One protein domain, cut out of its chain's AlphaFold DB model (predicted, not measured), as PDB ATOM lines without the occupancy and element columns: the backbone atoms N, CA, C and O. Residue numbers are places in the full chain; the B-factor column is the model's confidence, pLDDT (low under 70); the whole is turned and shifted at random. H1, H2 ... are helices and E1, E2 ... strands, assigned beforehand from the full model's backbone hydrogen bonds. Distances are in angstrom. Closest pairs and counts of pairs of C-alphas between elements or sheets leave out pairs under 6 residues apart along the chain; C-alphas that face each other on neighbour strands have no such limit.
ATOM      1  N   LEU A  71     -10.560  26.881   1.914       68.38
ATOM      2  CA  LEU A  71     -11.191  27.971   2.656       68.38
ATOM      3  C   LEU A  71     -12.681  28.078   2.343       68.38
ATOM      4  O   LEU A  71     -13.521  28.163   3.246       68.38
ATOM      5  N   ARG A  72     -13.045  28.092   1.051       76.88
ATOM      6  CA  ARG A  72     -14.437  28.341   0.650       76.88
ATOM      7  C   ARG A  72     -14.777  27.902  -0.769       76.88
ATOM      8  O   ARG A  72     -13.960  27.969  -1.681       76.88
ATOM      9  N   ARG A  73     -16.047  27.526  -0.969       81.00
ATOM     10  CA  ARG A  73     -16.657  27.288  -2.286       81.00
ATOM     11  C   ARG A  73     -17.575  28.445  -2.679       81.00
ATOM     12  O   ARG A  73     -18.455  28.827  -1.909       81.00
ATOM     13  N   PHE A  74     -17.430  28.900  -3.913       80.75
ATOM     14  CA  PHE A  74     -18.281  29.869  -4.592       80.75
ATOM     15  C   PHE A  74     -19.012  29.183  -5.740       80.75
ATOM     16  O   PHE A  74     -18.500  28.238  -6.344       80.75
ATOM     17  N   ARG A  75     -20.227  29.641  -6.033       80.31
ATOM     18  CA  ARG A  75     -20.982  29.192  -7.202       80.31
ATOM     19  C   ARG A  75     -20.918  30.286  -8.254       80.31
ATOM     20  O   ARG A  75     -21.266  31.421  -7.945       80.31
ATOM     21  N   ASP A  76     -20.500  29.928  -9.461       80.56
ATOM     22  CA  ASP A  76     -20.522  30.828 -10.611       80.56
ATOM     23  C   ASP A  76     -21.559  30.356 -11.648       80.56
ATOM     24  O   ASP A  76     -22.337  29.424 -11.415       80.56
ATOM     25  N   ASP A  77     -21.602  31.031 -12.792       80.62
ATOM     26  CA  ASP A  77     -22.504  30.733 -13.902       80.62
ATOM     27  C   ASP A  77     -22.217  29.386 -14.594       80.62
ATOM     28  O   ASP A  77     -23.101  28.840 -15.257       80.62
ATOM     29  N   LYS A  78     -21.008  28.828 -14.442       76.56
ATOM     30  CA  LYS A  78     -20.534  27.635 -15.173       76.56
ATOM     31  C   LYS A  78     -20.267  26.423 -14.279       76.56
ATOM     32  O   LYS A  78     -20.039  25.334 -14.801       76.56
ATOM     33  N   GLY A  79     -20.308  26.577 -12.960       80.50
ATOM     34  CA  GLY A  79     -19.996  25.538 -11.992       80.50
ATOM     35  C   GLY A  79     -19.624  26.109 -10.625       80.50
ATOM     36  O   GLY A  79     -20.383  26.859 -10.006       80.50
ATOM     37  N   TYR A  80     -18.470  25.673 -10.121       79.31
ATOM     38  CA  TYR A  80     -17.978  26.047  -8.802       79.31
ATOM     39  C   TYR A  80     -16.548  26.566  -8.885       79.31
ATOM     40  O   TYR A  80     -15.728  26.073  -9.665       79.31
ATOM     41  N   VAL A  81     -16.259  27.532  -8.022       82.06
ATOM     42  CA  VAL A  81     -14.920  28.059  -7.787       82.06
ATOM     43  C   VAL A  81     -14.528  27.734  -6.351       82.06
ATOM     44  O   VAL A  81     -15.311  27.937  -5.424       82.06
ATOM     45  N   TYR A  82     -13.332  27.198  -6.163       81.69
ATOM     46  CA  TYR A  82     -12.806  26.765  -4.872       81.69
ATOM     47  C   TYR A  82     -11.631  27.666  -4.508       81.69
ATOM     48  O   TYR A  82     -10.654  27.714  -5.250       81.69
ATOM     49  N   LEU A  83     -11.741  28.384  -3.393       84.69
ATOM     50  CA  LEU A  83     -10.672  29.206  -2.837       84.69
ATOM     51  C   LEU A  83      -9.826  28.362  -1.885       84.69
ATOM     52  O   LEU A  83     -10.357  27.721  -0.971       84.69
ATOM     53  N   ILE A  84      -8.519  28.379  -2.123       80.38
ATOM     54  CA  ILE A  84      -7.545  27.509  -1.473       80.38
ATOM     55  C   ILE A  84      -6.362  28.362  -0.990       80.38
ATOM     56  O   ILE A  84      -5.816  29.139  -1.773       80.38
ATOM     57  N   ALA A  85      -5.950  28.193   0.267       78.50
ATOM     58  CA  ALA A  85      -4.630  28.575   0.767       78.50
ATOM     59  C   ALA A  85      -3.613  27.526   0.300       78.50
ATOM     60  O   ALA A  85      -3.652  26.377   0.718       78.50
ATOM     61  N   TRP A  86      -2.747  27.886  -0.635       69.81
ATOM     62  CA  TRP A  86      -1.957  26.944  -1.422       69.81
ATOM     63  C   TRP A  86      -0.547  26.700  -0.872       69.81
ATOM     64  O   TRP A  86      -0.136  25.557  -0.663       69.81
ATOM     65  N   GLU A  87       0.204  27.775  -0.662       66.38
ATOM     66  CA  GLU A  87       1.582  27.755  -0.171       66.38
ATOM     67  C   GLU A  87       1.612  28.610   1.092       66.38
ATOM     68  O   GLU A  87       1.522  29.830   0.995       66.38
ATOM     69  N   VAL A  88       1.650  27.944   2.249       71.06
ATOM     70  CA  VAL A  88       1.887  28.563   3.557       71.06
ATOM     71  C   VAL A  88       3.360  28.338   3.881       71.06
ATOM     72  O   VAL A  88       3.790  27.185   3.959       71.06
ATOM     73  N   ASP A  89       4.134  29.412   4.005       74.19
ATOM     74  CA  ASP A  89       5.550  29.343   4.367       74.19
ATOM     75  C   ASP A  89       5.735  29.618   5.864       74.19
ATOM     76  O   ASP A  89       5.932  30.755   6.288       74.19
ATOM     77  N   GLU A  90       5.665  28.564   6.678       75.75
ATOM     78  CA  GLU A  90       5.764  28.647   8.144       75.75
ATOM     79  C   GLU A  90       7.125  29.165   8.653       75.75
ATOM     80  O   GLU A  90       7.255  29.510   9.828       75.75
ATOM     81  N   GLU A  91       8.152  29.240   7.798       76.00
ATOM     82  CA  GLU A  91       9.470  29.781   8.167       76.00
ATOM     83  C   GLU A  91       9.522  31.318   8.096       76.00
ATOM     84  O   GLU A  91      10.514  31.929   8.505       76.00
ATOM     85  N   THR A  92       8.464  31.954   7.587       75.50
ATOM     86  CA  THR A  92       8.387  33.409   7.415       75.50
ATOM     87  C   THR A  92       7.795  34.119   8.632       75.50
ATOM     88  O   THR A  92       7.000  33.562   9.392       75.50
ATOM     89  N   GLU A  93       8.216  35.374   8.822       83.19
ATOM     90  CA  GLU A  93       7.594  36.295   9.776       83.19
ATOM     91  C   GLU A  93       6.194  36.722   9.303       83.19
ATOM     92  O   GLU A  93       5.773  36.419   8.185       83.19
ATOM     93  N   ALA A  94       5.493  37.482  10.151       83.62
ATOM     94  CA  ALA A  94       4.174  38.007   9.830       83.62
ATOM     95  C   ALA A  94       4.176  38.747   8.484       83.62
ATOM     96  O   ALA A  94       4.977  39.657   8.257       83.62
ATOM     97  N   TRP A  95       3.239  38.361   7.625       88.12
ATOM     98  CA  TRP A  95       3.139  38.814   6.245       88.12
ATOM     99  C   TRP A  95       1.820  39.552   6.005       88.12
ATOM    100  O   TRP A  95       0.820  39.313   6.688       88.12
ATOM    101  N   GLU A  96       1.833  40.470   5.044       89.88
ATOM    102  CA  GLU A  96       0.722  41.361   4.720       89.88
ATOM    103  C   GLU A  96       0.297  41.181   3.260       89.88
ATOM    104  O   GLU A  96       1.128  41.185   2.349       89.88
ATOM    105  N   LEU A  97      -1.011  41.030   3.055       89.25
ATOM    106  CA  LEU A  97      -1.655  40.915   1.753       89.25
ATOM    107  C   LEU A  97      -2.534  42.135   1.508       89.25
ATOM    108  O   LEU A  97      -3.548  42.322   2.179       89.25
ATOM    109  N   GLU A  98      -2.186  42.919   0.499       88.69
ATOM    110  CA  GLU A  98      -2.977  44.069   0.076       88.69
ATOM    111  C   GLU A  98      -4.018  43.651  -0.971       88.69
ATOM    112  O   GLU A  98      -3.678  43.091  -2.017       88.69
ATOM    113  N   ILE A  99      -5.297  43.931  -0.705       84.31
ATOM    114  CA  ILE A  99      -6.388  43.735  -1.667       84.31
ATOM    115  C   ILE A  99      -7.266  44.979  -1.673       84.31
ATOM    116  O   ILE A  99      -8.038  45.228  -0.746       84.31
ATOM    117  N   GLY A 100      -7.202  45.733  -2.768       81.12
ATOM    118  CA  GLY A 100      -7.928  46.992  -2.874       81.12
ATOM    119  C   GLY A 100      -7.387  48.006  -1.870       81.12
ATOM    120  O   GLY A 100      -6.230  48.390  -1.966       81.12
ATOM    121  N   GLU A 101      -8.233  48.442  -0.936       83.50
ATOM    122  CA  GLU A 101      -7.860  49.382   0.134       83.50
ATOM    123  C   GLU A 101      -7.633  48.684   1.488       83.50
ATOM    124  O   GLU A 101      -7.235  49.342   2.442       83.50
ATOM    125  N   SER A 102      -7.865  47.369   1.579       84.88
ATOM    126  CA  SER A 102      -7.694  46.593   2.813       84.88
ATOM    127  C   SER A 102      -6.340  45.888   2.828       84.88
ATOM    128  O   SER A 102      -5.870  45.395   1.797       84.88
ATOM    129  N   ASN A 103      -5.744  45.765   4.014       90.50
ATOM    130  CA  ASN A 103      -4.509  45.014   4.214       90.50
ATOM    131  C   ASN A 103      -4.721  43.894   5.241       90.50
ATOM    132  O   ASN A 103      -5.058  44.137   6.397       90.50
ATOM    133  N   TYR A 104      -4.523  42.646   4.833       90.62
ATOM    134  CA  TYR A 104      -4.759  41.465   5.657       90.62
ATOM    135  C   TYR A 104      -3.449  40.932   6.209       90.62
ATOM    136  O   TYR A 104      -2.518  40.664   5.451       90.62
ATOM    137  N   ARG A 105      -3.391  40.716   7.524       90.69
ATOM    138  CA  ARG A 105      -2.183  40.239   8.190       90.69
ATOM    139  C   ARG A 105      -2.286  38.768   8.576       90.69
ATOM    140  O   ARG A 105      -3.255  38.340   9.209       90.69
ATOM    141  N   PHE A 106      -1.234  38.029   8.255       89.25
ATOM    142  CA  PHE A 106      -1.092  36.599   8.508       89.25
ATOM    143  C   PHE A 106       0.137  36.317   9.374       89.25
ATOM    144  O   PHE A 106       1.090  37.099   9.386       89.25
ATOM    145  N   GLU A 107       0.115  35.202  10.106       85.69
ATOM    146  CA  GLU A 107       1.264  34.731  10.901       85.69
ATOM    147  C   GLU A 107       2.451  34.335  10.019       85.69
ATOM    148  O   GLU A 107       3.597  34.495  10.434       85.69
ATOM    149  N   HIS A 108       2.158  33.903   8.792       83.25
ATOM    150  CA  HIS A 108       3.098  33.407   7.792       83.25
ATOM    151  C   HIS A 108       2.728  33.935   6.399       83.25
ATOM    152  O   HIS A 108       1.592  34.361   6.179       83.25
ATOM    153  N   GLU A 109       3.646  33.881   5.432       81.12
ATOM    154  CA  GLU A 109       3.332  34.110   4.020       81.12
ATOM    155  C   GLU A 109       2.335  33.045   3.551       81.12
ATOM    156  O   GLU A 109       2.593  31.842   3.648       81.12
ATOM    157  N   VAL A 110       1.192  33.494   3.027       80.00
ATOM    158  CA  VAL A 110       0.147  32.618   2.492       80.00
ATOM    159  C   VAL A 110      -0.195  33.036   1.077       80.00
ATOM    160  O   VAL A 110      -0.631  34.158   0.824       80.00
ATOM    161  N   ARG A 111      -0.096  32.094   0.141       80.00
ATOM    162  CA  ARG A 111      -0.615  32.282  -1.217       80.00
ATOM    163  C   ARG A 111      -2.013  31.724  -1.343       80.00
ATOM    164  O   ARG A 111      -2.254  30.569  -1.003       80.00
ATOM    165  N   PHE A 112      -2.908  32.507  -1.929       84.19
ATOM    166  CA  PHE A 112      -4.275  32.090  -2.215       84.19
ATOM    167  C   PHE A 112      -4.471  31.881  -3.713       84.19
ATOM    168  O   PHE A 112      -4.008  32.673  -4.534       84.19
ATOM    169  N   ILE A 113      -5.188  30.818  -4.069       82.19
ATOM    170  CA  ILE A 113      -5.568  30.530  -5.452       82.19
ATOM    171  C   ILE A 113      -7.050  30.184  -5.541       82.19
ATOM    172  O   ILE A 113      -7.633  29.602  -4.622       82.19
ATOM    173  N   ALA A 114      -7.649  30.491  -6.686       84.69
ATOM    174  CA  ALA A 114      -8.997  30.069  -7.029       84.69
ATOM    175  C   ALA A 114      -8.952  28.996  -8.123       84.69
ATOM    176  O   ALA A 114      -8.401  29.207  -9.203       84.69
ATOM    177  N   TYR A 115      -9.569  27.845  -7.870       80.75
ATOM    178  CA  TYR A 115      -9.744  26.789  -8.863       80.75
ATOM    179  C   TYR A 115     -11.169  26.790  -9.414       80.75
ATOM    180  O   TYR A 115     -12.123  26.607  -8.660       80.75
ATOM    181  N   ARG A 116     -11.325  26.934 -10.734       81.50
ATOM    182  CA  ARG A 116     -12.625  26.874 -11.415       81.50
ATOM    183  C   ARG A 116     -12.862  25.482 -11.993       81.50
ATOM    184  O   ARG A 116     -12.186  25.074 -12.940       81.50
ATOM    185  N   SER A 117     -13.855  24.758 -11.478       73.62
ATOM    186  CA  SER A 117     -14.090  23.359 -11.865       73.62
ATOM    187  C   SER A 117     -14.550  23.182 -13.306       73.62
ATOM    188  O   SER A 117     -14.159  22.217 -13.959       73.62
ATOM    189  N   SER A 118     -15.332  24.124 -13.834       75.56
ATOM    190  CA  SER A 118     -15.891  24.032 -15.186       75.56
ATOM    191  C   SER A 118     -14.816  24.023 -16.275       75.56
ATOM    192  O   SER A 118     -14.956  23.350 -17.291       75.56
ATOM    193  N   THR A 119     -13.738  24.779 -16.068       77.38
ATOM    194  CA  THR A 119     -12.617  24.922 -17.010       77.38
ATOM    195  C   THR A 119     -11.368  24.178 -16.555       77.38
ATOM    196  O   THR A 119     -10.423  24.050 -17.329       77.38
ATOM    197  N   LYS A 120     -11.362  23.665 -15.321       71.06
ATOM    198  CA  LYS A 120     -10.209  23.032 -14.675       71.06
ATOM    199  C   LYS A 120      -8.974  23.947 -14.653       71.06
ATOM    200  O   LYS A 120      -7.852  23.483 -14.861       71.06
ATOM    201  N   THR A 121      -9.190  25.242 -14.417       72.00
ATOM    202  CA  THR A 121      -8.150  26.285 -14.404       72.00
ATOM    203  C   THR A 121      -7.901  26.814 -12.999       72.00
ATOM    204  O   THR A 121      -8.801  26.817 -12.160       72.00
ATOM    205  N   PHE A 122      -6.670  27.263 -12.765       76.38
ATOM    206  CA  PHE A 122      -6.263  27.967 -11.553       76.38
ATOM    207  C   PHE A 122      -6.051  29.440 -11.883       76.38
ATOM    208  O   PHE A 122      -5.523  29.742 -12.953       76.38
ATOM    209  N   HIS A 123      -6.443  30.303 -10.957       79.69
ATOM    210  CA  HIS A 123      -6.294  31.751 -11.023       79.69
ATOM    211  C   HIS A 123      -5.629  32.226  -9.730       79.69
ATOM    212  O   HIS A 123      -5.880  31.641  -8.667       79.69
ATOM    213  N   SER A 124      -4.792  33.264  -9.811       83.69
ATOM    214  CA  SER A 124      -4.336  33.954  -8.597       83.69
ATOM    215  C   SER A 124      -5.525  34.619  -7.897       83.69
ATOM    216  O   SER A 124      -6.616  34.719  -8.471       83.69
ATOM    217  N   LEU A 125      -5.347  35.055  -6.651       85.19
ATOM    218  CA  LEU A 125      -6.410  35.741  -5.922       85.19
ATOM    219  C   LEU A 125      -6.853  37.025  -6.640       85.19
ATOM    220  O   LEU A 125      -8.049  37.254  -6.808       85.19
ATOM    221  N   GLU A 126      -5.889  37.811  -7.114       87.38
ATOM    222  CA  GLU A 126      -6.105  39.060  -7.846       87.38
ATOM    223  C   GLU A 126      -6.879  38.797  -9.138       87.38
ATOM    224  O   GLU A 126      -7.929  39.392  -9.370       87.38
ATOM    225  N   GLU A 127      -6.427  37.826  -9.937       86.62
ATOM    226  CA  GLU A 127      -7.093  37.451 -11.183       86.62
ATOM    227  C   GLU A 127      -8.521  36.936 -10.924       86.62
ATOM    228  O   GLU A 127      -9.455  37.244 -11.664       86.62
ATOM    229  N   ALA A 128      -8.729  36.170  -9.849       89.88
ATOM    230  CA  ALA A 128     -10.047  35.662  -9.485       89.88
ATOM    231  C   ALA A 128     -11.020  36.775  -9.069       89.88
ATOM    232  O   ALA A 128     -12.215  36.675  -9.368       89.88
ATOM    233  N   LEU A 129     -10.527  37.823  -8.405       92.31
ATOM    234  CA  LEU A 129     -11.304  39.013  -8.054       92.31
ATOM    235  C   LEU A 129     -11.634  39.845  -9.299       92.31
ATOM    236  O   LEU A 129     -12.794  40.206  -9.498       92.31
ATOM    237  N   GLU A 130     -10.657  40.078 -10.177       92.00
ATOM    238  CA  GLU A 130     -10.853  40.793 -11.447       92.00
ATOM    239  C   GLU A 130     -11.889  40.101 -12.341       92.00
ATOM    240  O   GLU A 130     -12.787  40.739 -12.895       92.00
ATOM    241  N   LEU A 131     -11.815  38.771 -12.439       91.75
ATOM    242  CA  LEU A 131     -12.760  37.953 -13.197       91.75
ATOM    243  C   LEU A 131     -14.104  37.747 -12.480       91.75
ATOM    244  O   LEU A 131     -14.981  37.071 -13.024       91.75
ATOM    245  N   SER A 132     -14.279  38.301 -11.275       93.12
ATOM    246  CA  SER A 132     -15.472  38.117 -10.436       93.12
ATOM    247  C   SER A 132     -15.811  36.641 -10.171       93.12
ATOM    248  O   SER A 132     -16.976  36.273 -10.014       93.12
ATOM    249  N   LEU A 133     -14.794  35.775 -10.136       91.44
ATOM    250  CA  LEU A 133     -14.932  34.363  -9.766       91.44
ATOM    251  C   LEU A 133     -15.156  34.205  -8.258       91.44
ATOM    252  O   LEU A 133     -15.815  33.264  -7.813       91.44
ATOM    253  N   ILE A 134     -14.612  35.145  -7.489       91.44
ATOM    254  CA  ILE A 134     -14.833  35.321  -6.058       91.44
ATOM    255  C   ILE A 134     -15.142  36.798  -5.784       91.44
ATOM    256  O   ILE A 134     -14.854  37.667  -6.605       91.44
ATOM    257  N   THR A 135     -15.724  37.090  -4.624       91.94
ATOM    258  CA  THR A 135     -15.950  38.465  -4.159       91.94
ATOM    259  C   THR A 135     -15.044  38.771  -2.973       91.94
ATOM    260  O   THR A 135     -14.698  37.855  -2.228       91.94
ATOM    261  N   ILE A 136     -14.721  40.050  -2.754       90.75
ATOM    262  CA  ILE A 136     -13.940  40.499  -1.585       90.75
ATOM    263  C   ILE A 136     -14.618  40.044  -0.283       90.75
ATOM    264  O   ILE A 136     -14.033  39.281   0.471       90.75
ATOM    265  N   ALA A 137     -15.907  40.354  -0.101       90.88
ATOM    266  CA  ALA A 137     -16.678  39.885   1.059       90.88
ATOM    267  C   ALA A 137     -16.685  38.351   1.207       90.88
ATOM    268  O   ALA A 137     -16.790  37.792   2.295       90.88
ATOM    269  N   GLY A 138     -16.614  37.642   0.084       90.12
ATOM    270  CA  GLY A 138     -16.513  36.195   0.053       90.12
ATOM    271  C   GLY A 138     -15.168  35.671   0.549       90.12
ATOM    272  O   GLY A 138     -15.134  34.656   1.246       90.12
ATOM    273  N   PHE A 139     -14.090  36.354   0.167       90.69
ATOM    274  CA  PHE A 139     -12.727  36.113   0.622       90.69
ATOM    275  C   PHE A 139     -12.582  36.424   2.116       90.69
ATOM    276  O   PHE A 139     -12.151  35.549   2.857       90.69
ATOM    277  N   GLU A 140     -13.057  37.580   2.584       89.69
ATOM    278  CA  GLU A 140     -13.050  37.972   4.005       89.69
ATOM    279  C   GLU A 140     -13.709  36.912   4.896       89.69
ATOM    280  O   GLU A 140     -13.115  36.419   5.852       89.69
ATOM    281  N   GLN A 141     -14.908  36.452   4.528       86.06
ATOM    282  CA  GLN A 141     -15.586  35.385   5.271       86.06
ATOM    283  C   GLN A 141     -14.865  34.029   5.195       86.06
ATOM    284  O   GLN A 141     -15.195  33.104   5.937       86.06
ATOM    285  N   ALA A 142     -13.977  33.833   4.220       84.44
ATOM    286  CA  ALA A 142     -13.155  32.633   4.129       84.44
ATOM    287  C   ALA A 142     -11.945  32.720   5.073       84.44
ATOM    288  O   ALA A 142     -11.545  31.695   5.624       84.44
ATOM    289  N   LEU A 143     -11.419  33.928   5.308       86.56
ATOM    290  CA  LEU A 143     -10.325  34.176   6.251       86.56
ATOM    291  C   LEU A 143     -10.713  33.891   7.703       86.56
ATOM    292  O   LEU A 143      -9.873  33.421   8.458       86.56
ATOM    293  N   GLU A 144     -11.988  34.050   8.074       80.94
ATOM    294  CA  GLU A 144     -12.501  33.649   9.400       80.94
ATOM    295  C   GLU A 144     -12.236  32.172   9.742       80.94
ATOM    296  O   GLU A 144     -12.286  31.779  10.905       80.94
ATOM    297  N   LYS A 145     -12.005  31.337   8.724       71.88
ATOM    298  CA  LYS A 145     -11.729  29.902   8.860       71.88
ATOM    299  C   LYS A 145     -10.265  29.550   8.607       71.88
ATOM    300  O   LYS A 145      -9.937  28.370   8.547       71.88
ATOM    301  N   CYS A 146      -9.420  30.547   8.367       76.94
ATOM    302  CA  CYS A 146      -8.009  30.364   8.088       76.94
ATOM    303  C   CYS A 146      -7.229  30.463   9.400       76.94
ATOM    304  O   CYS A 146      -7.140  31.539   9.982       76.94
ATOM    305  N   ASP A 147      -6.653  29.349   9.851       76.06
ATOM    306  CA  ASP A 147      -6.010  29.260  11.172       76.06
ATOM    307  C   ASP A 147      -4.782  30.178  11.332       76.06
ATOM    308  O   ASP A 147      -4.384  30.474  12.452       76.06
ATOM    309  N   VAL A 148      -4.204  30.653  10.225       77.06
ATOM    310  CA  VAL A 148      -3.031  31.548  10.199       77.06
ATOM    311  C   VAL A 148      -3.395  33.027  10.011       77.06
ATOM    312  O   VAL A 148      -2.510  33.874   9.866       77.06
ATOM    313  N   PHE A 149      -4.689  33.363   9.962       82.38
ATOM    314  CA  PHE A 149      -5.155  34.743   9.830       82.38
ATOM    315  C   PHE A 149      -5.175  35.444  11.192       82.38
ATOM    316  O   PHE A 149      -5.847  34.997  12.120       82.38
ATOM    317  N   ILE A 150      -4.464  36.570  11.303       82.56
ATOM    318  CA  ILE A 150      -4.368  37.333  12.555       82.56
ATOM    319  C   ILE A 150      -5.473  38.387  12.620       82.56
ATOM    320  O   ILE A 150      -6.230  38.440  13.591       82.56
ATOM    321  N   SER A 151      -5.528  39.274  11.621       79.56
ATOM    322  CA  SER A 151      -6.463  40.404  11.598       79.56
ATOM    323  C   SER A 151      -6.429  41.181  10.281       79.56
ATOM    324  O   SER A 151      -5.423  41.190   9.571       79.56
ATOM    325  N   GLU A 152      -7.501  41.925  10.014       76.69
ATOM    326  CA  GLU A 152      -7.526  42.987   9.005       76.69
ATOM    327  C   GLU A 152      -6.906  44.279   9.573       76.69
ATOM    328  O   GLU A 152      -7.147  44.650  10.726       76.69
ATOM    329  N   SER A 153      -6.100  44.953   8.759       61.31
ATOM    330  CA  SER A 153      -5.506  46.264   9.011       61.31
ATOM    331  C   SER A 153      -6.219  47.277   8.114       61.31
ATOM    332  O   SER A 153      -6.239  47.117   6.893       61.31
ATOM    333  N   SER A 154      -6.829  48.281   8.745       53.97
ATOM    334  CA  SER A 154      -7.587  49.371   8.113       53.97
ATOM    335  C   SER A 154      -6.719  50.408   7.420       53.97
ATOM    336  O   SER A 154      -5.704  50.783   8.059       53.97
TER     337      SER A 154
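AT A GLANCE: This is residues 71 to 154 of the 154 residues of an uncharacterized protein of Acholeplasmataceae bacterium (UniProt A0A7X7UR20). A long, twisted wall of four strands, E1, E2, E5 and E6, has two short helices, H1 and H2, over one face, and a small sheet of three strands, E3, E4 and E7, stands at one end on that same side. H2 fits into the angle between the two sheets, and the other face of the wall is bare. The printed part has 84 residues, with elements in the order E1 E2 E3 E4 E5 E6 H1 H2 E7; the sheets, in the orders E1 - E2 - E5 - E6 and E3 - E4 - E7, are antiparallel, and the class is mixed, helices and strands. It is compact, with a radius of gyration of the C-alphas of 12.7 A and spans of 38 by 26 by 19 A.

IN THESE COORDINATES: Find C-alpha 71 at (-11.191, 27.971, 2.656), where E1, residues 71 to 75, begins. E2, residues 80 to 89, then runs 27.2 A to C-alpha 89 at (5.550, 29.343, 4.367). Next come E3, residues 95 to 99, and E4, residues 102 to 106, each 13.3 A long. E5, residues 109 to 116, covers 23.4 A, and E6, residues 121 to 124, follows. H1 takes residues 125 to 130, H2 residues 136 to 143, and E7, residues 149 to 153, ends at (-5.506, 46.264, 9.011).

HOW THE PARTS SIT: Begin with the larger sheet, only just strongly twisted, its C-alphas up to 4.3 A off the best plane. In the hairpin E1 and E2, N 74 and O 81 are 2.8 A apart, within hydrogen-bond range; across E2 and E5, N 84 and O 113 are 2.9 A apart; in the hairpin E5 and E6, N 123 and O 114 are 2.8 A apart. H1 and H2 are on the same face of this sheet, making two layers, a sheet with helices on one face. H1 lies over E6 at a height of 7.4 A and only just stands up from the sheet, rising 43 degrees. H2 lies over E1 at 8.9 A; their closest C-alphas, those of Leu 71 and Ala 142, are 5.3 A apart. H2 is also on the smaller sheet, over E4, at 10.1 A. There, look at the hairpin E3 and E4, with N 104 and O 97 at 2.8 A, and at E4 and E7, with N 153 and O 103 at 2.7 A. Between the sheets, the closest C-alphas of E3 and E5, those of Trp 95 and Glu 109, are 5.2 A apart. H1 and H2 are close but not clearly touching, with C-alphas 129 and 136 at 7.1 A. In both helices every O i to N i+4 pair is within hydrogen-bond range.

THE WHOLE: The two C-alphas farthest apart, those of Asp 77 and Glu 91, are 38.9 A apart. The printed part has no cut, and its links are tight. Look for pLDDT under 70 at residues 71, 86 to 87 and 153 to 154; the mean of the printed part is 81.8.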